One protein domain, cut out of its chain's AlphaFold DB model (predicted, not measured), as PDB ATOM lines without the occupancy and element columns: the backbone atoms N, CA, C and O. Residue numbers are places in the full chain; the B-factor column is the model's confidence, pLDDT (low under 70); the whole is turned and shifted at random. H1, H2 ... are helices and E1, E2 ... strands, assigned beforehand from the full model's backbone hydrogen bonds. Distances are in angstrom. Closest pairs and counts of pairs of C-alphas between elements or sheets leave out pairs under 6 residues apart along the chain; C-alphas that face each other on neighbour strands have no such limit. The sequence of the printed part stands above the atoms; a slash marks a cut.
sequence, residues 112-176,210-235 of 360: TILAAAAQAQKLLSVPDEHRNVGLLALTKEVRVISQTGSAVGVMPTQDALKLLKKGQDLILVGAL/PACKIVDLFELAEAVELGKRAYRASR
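This is residues 112 to 176 and 210 to 235 of the 360 residues of an uncharacterized protein of Chytriomyces confervae (UniProt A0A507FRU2). A strongly twisted, curled sheet of four short strands, with the short helix H3 over it, makes a head at one end, and two longer helices, H1 and H4, cross as an X beyond it; H4 follows E4 with no residue between them, but the chain turns there, and H4 leads away from the sheet. The little helix H2 only grazes the sheet, and residues 125 to 130, between H1 and H2, stick out. The printed part has 91 residues, with four named helices and four named strands in the order H1, H2, E1, E2, H3, E3, E4, H4; the sheet runs E2, E1, E4, E3 and is mixed, and the class is mixed, helices and strands. The whole is compact by its radius of gyration of the C-alphas, 13.6 A, yet elongated in outline, spanning 42 by 27 by 24 A.

The strands are E2, residues 151 to 156, 14.7 A long; E1, residues 141 to 145, 13.1 A; E4, residues 211 to 216, 16.5 A; and E3, residues 168 to 172, 13.4 A. H3 is residues 157 to 162, 8.9 A, and H2 residues 133 to 136, 5.8 A. H1, residues 112 to 124, is 18.3 A long and begins at C-alpha 112 (-46.544, 6.585, -51.479). H4, residues 217 to 235, is 27.1 A long, from C-alpha 217 (-30.253, 1.637, -41.138) to C-alpha 235 (-46.732, -5.574, -61.347).

The inner strands E1 and E4 are parallel, at 50 degrees, with N 145 and O 212 2.8 A apart, within hydrogen-bond range. The edge strand E2 forms an antiparallel hairpin with E1, with N 144 and O 153 at 2.8 A. The edge strand E3 is antiparallel to E4, with N 171 and O 213 at 2.9 A. E2, H3 and E3 form a split strand-helix-strand unit, two strands running the same way with E1 and E4 between them; its crossover is right-handed. H3 is on the sheet at a height of 7.4 A, only just over E4 with 3 of its C-alphas, and runs along the strands at 23 degrees to E4 on the local plane. H2 and H3 are close but not clearly touching; their closest C-alphas, of Leu 136 and Thr 157, are 7.0 A apart. H4 only grazes the sheet, with residues 217 to 220. H1 is only just not on the sheet, with 4 pairs of C-alphas within 10 A. H1 and H4 touch, the C-alphas of Ala 117 and Val 224 being closest at 5.0 A, at a steep tilt of 49 degrees, opposite ways. In H1, H3 and H4 every O i to N i+4 pair is within hydrogen-bond range; H2 is too short for such a pair.

The two C-alphas farthest apart, of Asp 159 and Arg 235, are 42.6 A apart. Residues 177 to 209 are not printed, and C-alphas 176 and 210 are 6.6 A apart across this cut, which lies between E3 and E4. Of the links that are printed whole, none is long. The mean pLDDT of the printed part is 81.9; it is under 70 at 24 residues, among them 112 to 117 and 126 to 137.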
ATOM      1  N   THR A 112     -47.364   6.138 -52.620       62.00
ATOM      2  CA  THR A 112     -46.544   6.585 -51.479       62.00
ATOM      3  C   THR A 112     -45.524   5.548 -51.027       62.00
ATOM      4  O   THR A 112     -44.376   5.907 -50.766       62.00
ATOM      5  N   ILE A 113     -45.885   4.260 -51.011       63.03
ATOM      6  CA  ILE A 113     -44.939   3.181 -50.673       63.03
ATOM      7  C   ILE A 113     -43.815   3.120 -51.714       63.03
ATOM      8  O   ILE A 113     -42.643   2.985 -51.364       63.03
ATOM      9  N   LEU A 114     -44.152   3.269 -52.998       63.50
ATOM     10  CA  LEU A 114     -43.168   3.276 -54.080       63.50
ATOM     11  C   LEU A 114     -42.272   4.512 -54.054       63.50
ATOM     12  O   LEU A 114     -41.067   4.383 -54.272       63.50
ATOM     13  N   ALA A 115     -42.825   5.688 -53.755       67.69
ATOM     14  CA  ALA A 115     -42.047   6.911 -53.600       67.69
ATOM     15  C   ALA A 115     -41.053   6.800 -52.433       67.69
ATOM     16  O   ALA A 115     -39.875   7.121 -52.604       67.69
ATOM     17  N   ALA A 116     -41.490   6.269 -51.285       62.91
ATOM     18  CA  ALA A 116     -40.628   6.027 -50.131       62.91
ATOM     19  C   ALA A 116     -39.531   4.990 -50.435       62.91
ATOM     20  O   ALA A 116     -38.358   5.220 -50.141       62.91
ATOM     21  N   ALA A 117     -39.876   3.882 -51.101       63.75
ATOM     22  CA  ALA A 117     -38.905   2.861 -51.493       63.75
ATOM     23  C   ALA A 117     -37.870   3.387 -52.505       63.75
ATOM     24  O   ALA A 117     -36.692   3.043 -52.414       63.75
ATOM     25  N   ALA A 118     -38.280   4.240 -53.451       70.69
ATOM     26  CA  ALA A 118     -37.376   4.873 -54.411       70.69
ATOM     27  C   ALA A 118     -36.420   5.870 -53.735       70.69
ATOM     28  O   ALA A 118     -35.228   5.889 -54.046       70.69
ATOM     29  N   GLN A 119     -36.914   6.663 -52.779       68.94
ATOM     30  CA  GLN A 119     -36.071   7.555 -51.979       68.94
ATOM     31  C   GLN A 119     -35.051   6.770 -51.150       68.94
ATOM     32  O   GLN A 119     -33.866   7.097 -51.169       68.94
ATOM     33  N   ALA A 120     -35.474   5.691 -50.496       68.19
ATOM     34  CA  ALA A 120     -34.581   4.878 -49.682       68.19
ATOM     35  C   ALA A 120     -33.553   4.083 -50.523       68.19
ATOM     36  O   ALA A 120     -32.403   3.955 -50.113       68.19
ATOM     37  N   GLN A 121     -33.889   3.653 -51.749       74.38
ATOM     38  CA  GLN A 121     -32.889   3.125 -52.695       74.38
ATOM     39  C   GLN A 121     -31.856   4.174 -53.114       74.38
ATOM     40  O   GLN A 121     -30.672   3.856 -53.220       74.38
ATOM     41  N   LYS A 122     -32.287   5.421 -53.342       74.81
ATOM     42  CA  LYS A 122     -31.370   6.518 -53.669       74.81
ATOM     43  C   LYS A 122     -30.379   6.753 -52.528       74.81
ATOM     44  O   LYS A 122     -29.191   6.875 -52.801       74.81
ATOM     45  N   LEU A 123     -30.845   6.727 -51.277       65.25
ATOM     46  CA  LEU A 123     -29.977   6.814 -50.098       65.25
ATOM     47  C   LEU A 123     -29.001   5.631 -50.034       65.25
ATOM     48  O   LEU A 123     -27.800   5.838 -49.901       65.25
ATOM     49  N   LEU A 124     -29.476   4.400 -50.251       67.75
ATOM     50  CA  LEU A 124     -28.622   3.207 -50.239       67.75
ATOM     51  C   LEU A 124     -27.562   3.179 -51.358       67.75
ATOM     52  O   LEU A 124     -26.543   2.513 -51.218       67.75
ATOM     53  N   SER A 125     -27.763   3.890 -52.467       74.62
ATOM     54  CA  SER A 125     -26.785   3.924 -53.567       74.62
ATOM     55  C   SER A 125     -25.579   4.841 -53.322       74.62
ATOM     56  O   SER A 125     -24.588   4.741 -54.041       74.62
ATOM     57  N   VAL A 126     -25.645   5.726 -52.322       66.06
ATOM     58  CA  VAL A 126     -24.542   6.633 -51.977       66.06
ATOM     59  C   VAL A 126     -23.550   5.893 -51.061       66.06
ATOM     60  O   VAL A 126     -24.011   5.210 -50.142       66.06
ATOM     61  N   PRO A 127     -22.222   5.997 -51.287       68.06
ATOM     62  CA  PRO A 127     -21.207   5.446 -50.387       68.06
ATOM     63  C   PRO A 127     -21.413   5.937 -48.949       68.06
ATOM     64  O   PRO A 127     -21.810   7.087 -48.746       68.06
ATOM     65  N   ASP A 128     -21.132   5.084 -47.960       62.12
ATOM     66  CA  ASP A 128     -21.426   5.359 -46.544       62.12
ATOM     67  C   ASP A 128     -20.804   6.677 -46.036       62.12
ATOM     68  O   ASP A 128     -21.379   7.334 -45.172       62.12
ATOM     69  N   GLU A 129     -19.698   7.132 -46.632       59.25
ATOM     70  CA  GLU A 129     -19.018   8.385 -46.267       59.25
ATOM     71  C   GLU A 129     -19.770   9.665 -46.696       59.25
ATOM     72  O   GLU A 129     -19.461  10.761 -46.222       59.25
ATOM     73  N   HIS A 130     -20.782   9.562 -47.565       54.53
ATOM     74  CA  HIS A 130     -21.482  10.722 -48.140       54.53
ATOM     75  C   HIS A 130     -23.009  10.682 -48.021       54.53
ATOM     76  O   HIS A 130     -23.671  11.623 -48.470       54.53
ATOM     77  N   ARG A 131     -23.589   9.641 -47.409       60.03
ATOM     78  CA  ARG A 131     -25.048   9.432 -47.387       60.03
ATOM     79  C   ARG A 131     -25.856  10.605 -46.822       60.03
ATOM     80  O   ARG A 131     -26.937  10.873 -47.339       60.03
ATOM     81  N   ASN A 132     -25.311  11.358 -45.861       56.81
ATOM     82  CA  ASN A 132     -26.117  12.294 -45.052       56.81
ATOM     83  C   ASN A 132     -25.672  13.746 -45.089       56.81
ATOM     84  O   ASN A 132     -26.386  14.632 -44.620       56.81
ATOM     85  N   VAL A 133     -24.513  14.012 -45.681       56.81
ATOM     86  CA  VAL A 133     -23.963  15.367 -45.705       56.81
ATOM     87  C   VAL A 133     -24.613  16.182 -46.823       56.81
ATOM     88  O   VAL A 133     -24.921  17.348 -46.627       56.81
ATOM     89  N   GLY A 134     -24.921  15.575 -47.972       59.94
ATOM     90  CA  GLY A 134     -25.288  16.336 -49.171       59.94
ATOM     91  C   GLY A 134     -26.575  17.165 -49.067       59.94
ATOM     92  O   GLY A 134     -26.601  18.300 -49.535       59.94
ATOM     93  N   LEU A 135     -27.647  16.624 -48.472       64.12
ATOM     94  CA  LEU A 135     -28.949  17.311 -48.447       64.12
ATOM     95  C   LEU A 135     -29.156  18.170 -47.193       64.12
ATOM     96  O   LEU A 135     -29.758  19.238 -47.275       64.12
ATOM     97  N   LEU A 136     -28.656  17.710 -46.042       69.56
ATOM     98  CA  LEU A 136     -28.810  18.401 -44.760       69.56
ATOM     99  C   LEU A 136     -27.769  19.511 -44.560       69.56
ATOM    100  O   LEU A 136     -28.030  20.440 -43.800       69.56
ATOM    101  N   ALA A 137     -26.632  19.480 -45.273       67.75
ATOM    102  CA  ALA A 137     -25.625  20.546 -45.194       67.75
ATOM    103  C   ALA A 137     -26.140  21.913 -45.664       67.75
ATOM    104  O   ALA A 137     -25.563  22.937 -45.306       67.75
ATOM    105  N   LEU A 138     -27.222  21.952 -46.446       79.00
ATOM    106  CA  LEU A 138     -27.797  23.207 -46.929       79.00
ATOM    107  C   LEU A 138     -28.679  23.901 -45.883       79.00
ATOM    108  O   LEU A 138     -28.954  25.094 -46.006       79.00
ATOM    109  N   THR A 139     -29.127  23.186 -44.850       87.25
ATOM    110  CA  THR A 139     -30.054  23.714 -43.843       87.25
ATOM    111  C   THR A 139     -29.338  23.918 -42.516       87.25
ATOM    112  O   THR A 139     -28.710  22.996 -42.001       87.25
ATOM    113  N   LYS A 140     -29.436  25.127 -41.947       93.06
ATOM    114  CA  LYS A 140     -28.832  25.453 -40.642       93.06
ATOM    115  C   LYS A 140     -29.560  24.769 -39.483       93.06
ATOM    116  O   LYS A 140     -28.912  24.327 -38.538       93.06
ATOM    117  N   GLU A 141     -30.882  24.655 -39.587       93.81
ATOM    118  CA  GLU A 141     -31.762  24.115 -38.551       93.81
ATOM    119  C   GLU A 141     -32.676  23.029 -39.114       93.81
ATOM    120  O   GLU A 141     -33.182  23.135 -40.236       93.81
ATOM    121  N   VAL A 142     -32.922  22.004 -38.302       95.12
ATOM    122  CA  VAL A 142     -33.786  20.870 -38.630       95.12
ATOM    123  C   VAL A 142     -34.702  20.549 -37.455       95.12
ATOM    124  O   VAL A 142     -34.311  20.632 -36.289       95.12
ATOM    125  N   ARG A 143     -35.945  20.164 -37.748       95.38
ATOM    126  CA  ARG A 143     -36.874  19.639 -36.744       95.38
ATOM    127  C   ARG A 143     -36.670  18.134 -36.622       95.38
ATOM    128  O   ARG A 143     -37.032  17.393 -37.530       95.38
ATOM    129  N   VAL A 144     -36.108  17.678 -35.510       96.00
ATOM    130  CA  VAL A 144     -35.755  16.270 -35.300       96.00
ATOM    131  C   VAL A 144     -36.920  15.511 -34.666       96.00
ATOM    132  O   VAL A 144     -37.506  15.938 -33.668       96.00
ATOM    133  N   ILE A 145     -37.241  14.360 -35.249       95.81
ATOM    134  CA  ILE A 145     -38.226  13.391 -34.772       95.81
ATOM    135  C   ILE A 145     -37.466  12.120 -34.387       95.81
ATOM    136  O   ILE A 145     -36.659  11.605 -35.162       95.81
ATOM    137  N   SER A 146     -37.710  11.605 -33.185       96.38
ATOM    138  CA  SER A 146     -37.092  10.371 -32.709       96.38
ATOM    139  C   SER A 146     -37.566   9.152 -33.512       96.38
ATOM    140  O   SER A 146     -38.579   9.191 -34.219       96.38
ATOM    141  N   GLN A 147     -36.887   8.017 -33.337       93.38
ATOM    142  CA  GLN A 147     -37.317   6.732 -33.905       93.38
ATOM    143  C   GLN A 147     -38.762   6.372 -33.509       93.38
ATOM    144  O   GLN A 147     -39.538   5.898 -34.341       93.38
ATOM    145  N   THR A 148     -39.157   6.695 -32.270       92.25
ATOM    146  CA  THR A 148     -40.505   6.452 -31.726       92.25
ATOM    147  C   THR A 148     -41.580   7.385 -32.287       92.25
ATOM    148  O   THR A 148     -42.756   7.199 -31.989       92.25
ATOM    149  N   GLY A 149     -41.205   8.389 -33.087       91.38
ATOM    150  CA  GLY A 149     -42.123   9.407 -33.599       91.38
ATOM    151  C   GLY A 149     -42.337  10.594 -32.655       91.38
ATOM    152  O   GLY A 149     -43.148  11.465 -32.958       91.38
ATOM    153  N   SER A 150     -41.613  10.662 -31.536       95.38
ATOM    154  CA  SER A 150     -41.681  11.798 -30.614       95.38
ATOM    155  C   SER A 150     -40.890  12.981 -31.176       95.38
ATOM    156  O   SER A 150     -39.771  12.816 -31.661       95.38
ATOM    157  N   ALA A 151     -41.446  14.190 -31.101       95.25
ATOM    158  CA  ALA A 151     -40.722  15.396 -31.491       95.25
ATOM    159  C   ALA A 151     -39.614  15.689 -30.466       95.25
ATOM    160  O   ALA A 151     -39.904  15.880 -29.289       95.25
ATOM    161  N   VAL A 152     -38.357  15.719 -30.913       96.81
ATOM    162  CA  VAL A 152     -37.205  16.059 -30.059       96.81
ATOM    163  C   VAL A 152     -37.066  17.577 -29.948       96.81
ATOM    164  O   VAL A 152     -36.769  18.097 -28.880       96.81
ATOM    165  N   GLY A 153     -37.320  18.294 -31.046       96.38
ATOM    166  CA  GLY A 153     -37.256  19.752 -31.102       96.38
ATOM    167  C   GLY A 153     -36.712  20.260 -32.433       96.38
ATOM    168  O   GLY A 153     -36.491  19.485 -33.364       96.38
ATOM    169  N   VAL A 154     -36.517  21.573 -32.527       96.75
ATOM    170  CA  VAL A 154     -35.748  22.206 -33.606       96.75
ATOM    171  C   VAL A 154     -34.336  22.428 -33.084       96.75
ATOM    172  O   VAL A 154     -34.178  22.973 -31.996       96.75
ATOM    173  N   MET A 155     -33.329  21.981 -33.826       97.25
ATOM    174  CA  MET A 155     -31.928  22.141 -33.437       97.25
ATOM    175  C   MET A 155     -31.025  22.323 -34.660       97.25
ATOM    176  O   MET A 155     -31.429  21.972 -35.775       97.25
ATOM    177  N   PRO A 156     -29.804  22.852 -34.471       96.56
ATOM    178  CA  PRO A 156     -28.820  22.926 -35.535       96.56
ATOM    179  C   PRO A 156     -28.496  21.546 -36.107       96.56
ATOM    180  O   PRO A 156     -28.433  20.552 -35.378       96.56
ATOM    181  N   THR A 157     -28.217  21.483 -37.407       94.75
ATOM    182  CA  THR A 157     -27.906  20.219 -38.096       94.75
ATOM    183  C   THR A 157     -26.725  19.481 -37.459       94.75
ATOM    184  O   THR A 157     -26.743  18.258 -37.356       94.75
ATOM    185  N   GLN A 158     -25.724  20.211 -36.956       94.50
ATOM    186  CA  GLN A 158     -24.583  19.605 -36.264       94.50
ATOM    187  C   GLN A 158     -24.977  18.905 -34.961       94.50
ATOM    188  O   GLN A 158     -24.429  17.851 -34.647       94.50
ATOM    189  N   ASP A 159     -25.933  19.453 -34.213       96.00
ATOM    190  CA  ASP A 159     -26.388  18.849 -32.962       96.00
ATOM    191  C   ASP A 159     -27.317  17.664 -33.223       96.00
ATOM    192  O   ASP A 159     -27.218  16.644 -32.543       96.00
ATOM    193  N   ALA A 160     -28.124  17.732 -34.287       95.62
ATOM    194  CA  ALA A 160     -28.909  16.592 -34.750       95.62
ATOM    195  C   ALA A 160     -28.018  15.392 -35.126       95.62
ATOM    196  O   ALA A 160     -28.351  14.255 -34.797       95.62
ATOM    197  N   LEU A 161     -26.862  15.634 -35.757       93.75
ATOM    198  CA  LEU A 161     -25.896  14.583 -36.099       93.75
ATOM    199  C   LEU A 161     -25.236  13.960 -34.860       93.75
ATOM    200  O   LEU A 161     -24.957  12.765 -34.862       93.75
ATOM    201  N   LYS A 162     -25.029  14.728 -33.783       95.25
ATOM    202  CA  LYS A 162     -24.493  14.200 -32.514       95.25
ATOM    203  C   LYS A 162     -25.481  13.284 -31.785       95.25
ATOM    204  O   LYS A 162     -25.054  12.460 -30.981       95.25
ATOM    205  N   LEU A 163     -26.785  13.414 -32.048       95.56
ATOM    206  CA  LEU A 163     -27.809  12.532 -31.478       95.56
ATOM    207  C   LEU A 163     -27.847  11.146 -32.136       95.56
ATOM    208  O   LEU A 163     -28.454  10.229 -31.579       95.56
ATOM    209  N   LEU A 164     -27.223  10.981 -33.305       94.56
ATOM    210  CA  LEU A 164     -27.201   9.711 -34.020       94.56
ATOM    211  C   LEU A 164     -26.250   8.717 -33.351       94.56
ATOM    212  O   LEU A 164     -25.070   8.988 -33.131       94.56
ATOM    213  N   LYS A 165     -26.761   7.517 -33.069       94.94
ATOM    214  CA  LYS A 165     -25.932   6.373 -32.671       94.94
ATOM    215  C   LYS A 165     -25.317   5.711 -33.906       94.94
ATOM    216  O   LYS A 165     -25.831   5.844 -35.015       94.94
ATOM    217  N   LYS A 166     -24.243   4.933 -33.716       93.06
ATOM    218  CA  LYS A 166     -23.694   4.075 -34.782       93.06
ATOM    219  C   LYS A 166     -24.809   3.174 -35.326       93.06
ATOM    220  O   LYS A 166     -25.419   2.445 -34.550       93.06
ATOM    221  N   GLY A 167     -25.063   3.241 -36.632       90.06
ATOM    222  CA  GLY A 167     -26.144   2.496 -37.287       90.06
ATOM    223  C   GLY A 167     -27.446   3.281 -37.498       90.06
ATOM    224  O   GLY A 167     -28.349   2.770 -38.149       90.06
ATOM    225  N   GLN A 168     -27.556   4.512 -36.993       94.00
ATOM    226  CA  GLN A 168     -28.728   5.366 -37.202       94.00
ATOM    227  C   GLN A 168     -28.466   6.453 -38.236       94.00
ATOM    228  O   GLN A 168     -27.333   6.900 -38.414       94.00
ATOM    229  N   ASP A 169     -29.550   6.910 -38.857       92.94
ATOM    230  CA  ASP A 169     -29.511   7.944 -39.873       92.94
ATOM    231  C   ASP A 169     -30.660   8.966 -39.757       92.94
ATOM    232  O   ASP A 169     -31.723   8.651 -39.222       92.94
ATOM    233  N   LEU A 170     -30.461  10.189 -40.259       92.62
ATOM    234  CA  LEU A 170     -31.478  11.236 -40.380       92.62
ATOM    235  C   LEU A 170     -32.096  11.222 -41.780       92.62
ATOM    236  O   LEU A 170     -31.466  11.589 -42.769       92.62
ATOM    237  N   ILE A 171     -33.382  10.893 -41.851       90.56
ATOM    238  CA  ILE A 171     -34.150  10.895 -43.097       90.56
ATOM    239  C   ILE A 171     -35.115  12.072 -43.090       90.56
ATOM    240  O   ILE A 171     -35.861  12.267 -42.132       90.56
ATOM    241  N   LEU A 172     -35.151  12.841 -44.175       90.06
ATOM    242  CA  LEU A 172     -36.123  13.914 -44.336       90.06
ATOM    243  C   LEU A 172     -37.551  13.344 -44.420       90.06
ATOM    244  O   LEU A 172     -37.852  12.522 -45.285       90.06
ATOM    245  N   VAL A 173     -38.440  13.803 -43.543       87.94
ATOM    246  CA  VAL A 173     -39.855  13.424 -43.522       87.94
ATOM    247  C   VAL A 173     -40.690  14.595 -44.025       87.94
ATOM    248  O   VAL A 173     -40.835  15.611 -43.349       87.94
ATOM    249  N   GLY A 174     -41.268  14.429 -45.213       82.38
ATOM    250  CA  GLY A 174     -42.096  15.438 -45.875       82.38
ATOM    251  C   GLY A 174     -41.427  16.055 -47.103       82.38
ATOM    252  O   GLY A 174     -40.255  15.816 -47.393       82.38
ATOM    253  N   ALA A 175     -42.201  16.822 -47.870       65.44
ATOM    254  CA  ALA A 175     -41.677  17.549 -49.019       65.44
ATOM    255  C   ALA A 175     -40.709  18.642 -48.540       65.44
ATOM    256  O   ALA A 175     -41.034  19.368 -47.597       65.44
ATOM    257  N   LEU A 176     -39.546  18.781 -49.192       58.69
ATOM    258  CA  LEU A 176     -38.717  19.971 -48.988       58.69
ATOM    259  C   LEU A 176     -39.588  21.199 -49.281       58.69
ATOM    260  O   LEU A 176     -40.225  21.229 -50.340       58.69
ATOM    261  N   PRO A 210     -37.310  22.108 -42.036       92.50
ATOM    262  CA  PRO A 210     -37.598  20.762 -42.515       92.50
ATOM    263  C   PRO A 210     -37.586  19.740 -41.373       92.50
ATOM    264  O   PRO A 210     -36.749  19.804 -40.470       92.50
ATOM    265  N   ALA A 211     -38.509  18.778 -41.425       92.62
ATOM    266  CA  ALA A 211     -38.579  17.698 -40.450       92.62
ATOM    267  C   ALA A 211     -37.695  16.519 -40.872       92.62
ATOM    268  O   ALA A 211     -37.782  16.047 -42.003       92.62
ATOM    269  N   CYS A 212     -36.870  16.020 -39.955       94.12
ATOM    270  CA  CYS A 212     -36.007  14.859 -40.145       94.12
ATOM    271  C   CYS A 212     -36.312  13.815 -39.069       94.12
ATOM    272  O   CYS A 212     -36.396  14.152 -37.890       94.12
ATOM    273  N   LYS A 213     -36.471  12.550 -39.453       94.00
ATOM    274  CA  LYS A 213     -36.679  11.426 -38.539       94.00
ATOM    275  C   LYS A 213     -35.405  10.606 -38.421       94.00
ATOM    276  O   LYS A 213     -34.802  10.259 -39.433       94.00
ATOM    277  N   ILE A 214     -35.044  10.268 -37.188       94.69
ATOM    278  CA  ILE A 214     -33.991   9.295 -36.906       94.69
ATOM    279  C   ILE A 214     -34.539   7.906 -37.241       94.69
ATOM    280  O   ILE A 214     -35.577   7.508 -36.709       94.69
ATOM    281  N   VAL A 215     -33.862   7.176 -38.120       92.94
ATOM    282  CA  VAL A 215     -34.242   5.831 -38.562       92.94
ATOM    283  C   VAL A 215     -33.038   4.910 -38.422       92.94
ATOM    284  O   VAL A 215     -31.902   5.325 -38.629       92.94
ATOM    285  N   ASP A 216     -33.277   3.670 -38.007       94.38
ATOM    286  CA  ASP A 216     -32.229   2.654 -37.986       94.38
ATOM    287  C   ASP A 216     -31.930   2.186 -39.419       94.38
ATOM    288  O   ASP A 216     -32.854   1.909 -40.190       94.38
ATOM    289  N   LEU A 217     -30.654   2.086 -39.799       87.06
ATOM    290  CA  LEU A 217     -30.253   1.637 -41.138       87.06
ATOM    291  C   LEU A 217     -30.803   0.239 -41.452       87.06
ATOM    292  O   LEU A 217     -31.145  -0.042 -42.602       87.06
ATOM    293  N   PHE A 218     -30.934  -0.615 -40.432       90.12
ATOM    294  CA  PHE A 218     -31.506  -1.948 -40.593       90.12
ATOM    295  C   PHE A 218     -33.000  -1.897 -40.954       90.12
ATOM    296  O   PHE A 218     -33.422  -2.515 -41.932       90.12
ATOM    297  N   GLU A 219     -33.788  -1.097 -40.228       85.50
ATOM    298  CA  GLU A 219     -35.217  -0.898 -40.516       85.50
ATOM    299  C   GLU A 219     -35.430  -0.259 -41.893       85.50
ATOM    300  O   GLU A 219     -36.356  -0.622 -42.623       85.50
ATOM    301  N   LEU A 220     -34.551   0.671 -42.281       85.06
ATOM    302  CA  LEU A 220     -34.604   1.301 -43.595       85.06
ATOM    303  C   LEU A 220     -34.368   0.283 -44.720       85.06
ATOM    304  O   LEU A 220     -35.094   0.288 -45.718       85.06
ATOM    305  N   ALA A 221     -33.380  -0.600 -44.563       84.12
ATOM    306  CA  ALA A 221     -33.098  -1.657 -45.530       84.12
ATOM    307  C   ALA A 221     -34.276  -2.639 -45.658       84.12
ATOM    308  O   ALA A 221     -34.667  -2.994 -46.774       84.12
ATOM    309  N   GLU A 222     -34.894  -3.023 -44.538       85.31
ATOM    310  CA  GLU A 222     -36.078  -3.888 -44.534       85.31
ATOM    311  C   GLU A 222     -37.275  -3.219 -45.227       85.31
ATOM    312  O   GLU A 222     -37.922  -3.826 -46.086       85.31
ATOM    313  N   ALA A 223     -37.529  -1.939 -44.937       77.44
ATOM    314  CA  ALA A 223     -38.591  -1.170 -45.579       77.44
ATOM    315  C   ALA A 223     -38.402  -1.077 -47.104       77.44
ATOM    316  O   ALA A 223     -39.368  -1.189 -47.866       77.44
ATOM    317  N   VAL A 224     -37.158  -0.928 -47.571       81.00
ATOM    318  CA  VAL A 224     -36.825  -0.938 -49.004       81.00
ATOM    319  C   VAL A 224     -37.140  -2.283 -49.644       81.00
ATOM    320  O   VAL A 224     -37.736  -2.318 -50.724       81.00
ATOM    321  N   GLU A 225     -36.755  -3.389 -49.014       83.31
ATOM    322  CA  GLU A 225     -37.023  -4.730 -49.542       83.31
ATOM    323  C   GLU A 225     -38.524  -5.052 -49.554       83.31
ATOM    324  O   GLU A 225     -39.035  -5.577 -50.550       83.31
ATOM    325  N   LEU A 226     -39.267  -4.650 -48.519       76.31
ATOM    326  CA  LEU A 226     -40.728  -4.747 -48.501       76.31
ATOM    327  C   LEU A 226     -41.363  -3.922 -49.625       76.31
ATOM    328  O   LEU A 226     -42.227  -4.431 -50.344       76.31
ATOM    329  N   GLY A 227     -40.890  -2.694 -49.849       76.44
ATOM    330  CA  GLY A 227     -41.337  -1.847 -50.954       76.44
ATOM    331  C   GLY A 227     -41.055  -2.466 -52.327       76.44
ATOM    332  O   GLY A 227     -41.940  -2.521 -53.184       76.44
ATOM    333  N   LYS A 228     -39.852  -3.023 -52.534       80.19
ATOM    334  CA  LYS A 228     -39.498  -3.762 -53.760       80.19
ATOM    335  C   LYS A 228     -40.400  -4.978 -53.964       80.19
ATOM    336  O   LYS A 228     -40.831  -5.240 -55.089       80.19
ATOM    337  N   ARG A 229     -40.690  -5.732 -52.902       76.81
ATOM    338  CA  ARG A 229     -41.549  -6.921 -52.962       76.81
ATOM    339  C   ARG A 229     -42.994  -6.553 -53.296       76.81
ATOM    340  O   ARG A 229     -43.576  -7.186 -54.176       76.81
ATOM    341  N   ALA A 230     -43.533  -5.510 -52.668       73.00
ATOM    342  CA  ALA A 230     -44.861  -4.978 -52.965       73.00
ATOM    343  C   ALA A 230     -44.968  -4.497 -54.421       73.00
ATOM    344  O   ALA A 230     -45.927  -4.839 -55.110       73.00
ATOM    345  N   TYR A 231     -43.945  -3.798 -54.928       77.44
ATOM    346  CA  TYR A 231     -43.883  -3.379 -56.332       77.44
ATOM    347  C   TYR A 231     -43.903  -4.558 -57.309       77.44
ATOM    348  O   TYR A 231     -44.595  -4.534 -58.326       77.44
ATOM    349  N   ARG A 232     -43.134  -5.615 -57.018       81.38
ATOM    350  CA  ARG A 232     -43.128  -6.825 -57.852       81.38
ATOM    351  C   ARG A 232     -44.496  -7.507 -57.830       81.38
ATOM    352  O   ARG A 232     -44.984  -7.896 -58.885       81.38
ATOM    353  N   ALA A 233     -45.124  -7.615 -56.659       75.06
ATOM    354  CA  ALA A 233     -46.446  -8.219 -56.519       75.06
ATOM    355  C   ALA A 233     -47.519  -7.451 -57.309       75.06
ATOM    356  O   ALA A 233     -48.267  -8.066 -58.068       75.06
ATOM    357  N   SER A 234     -47.549  -6.116 -57.215       74.25
ATOM    358  CA  SER A 234     -48.523  -5.298 -57.952       74.25
ATOM    359  C   SER A 234     -48.310  -5.352 -59.466       74.25
ATOM    360  O   SER A 234     -49.275  -5.416 -60.226       74.25
ATOM    361  N   ARG A 235     -47.052  -5.419 -59.921       76.56
ATOM    362  CA  ARG A 235     -46.732  -5.574 -61.347       76.56
ATOM    363  C   ARG A 235     -47.228  -6.903 -61.924       76.56
ATOM    364  O   ARG A 235     -47.637  -6.931 -63.081       76.56
TER     365      ARG A 235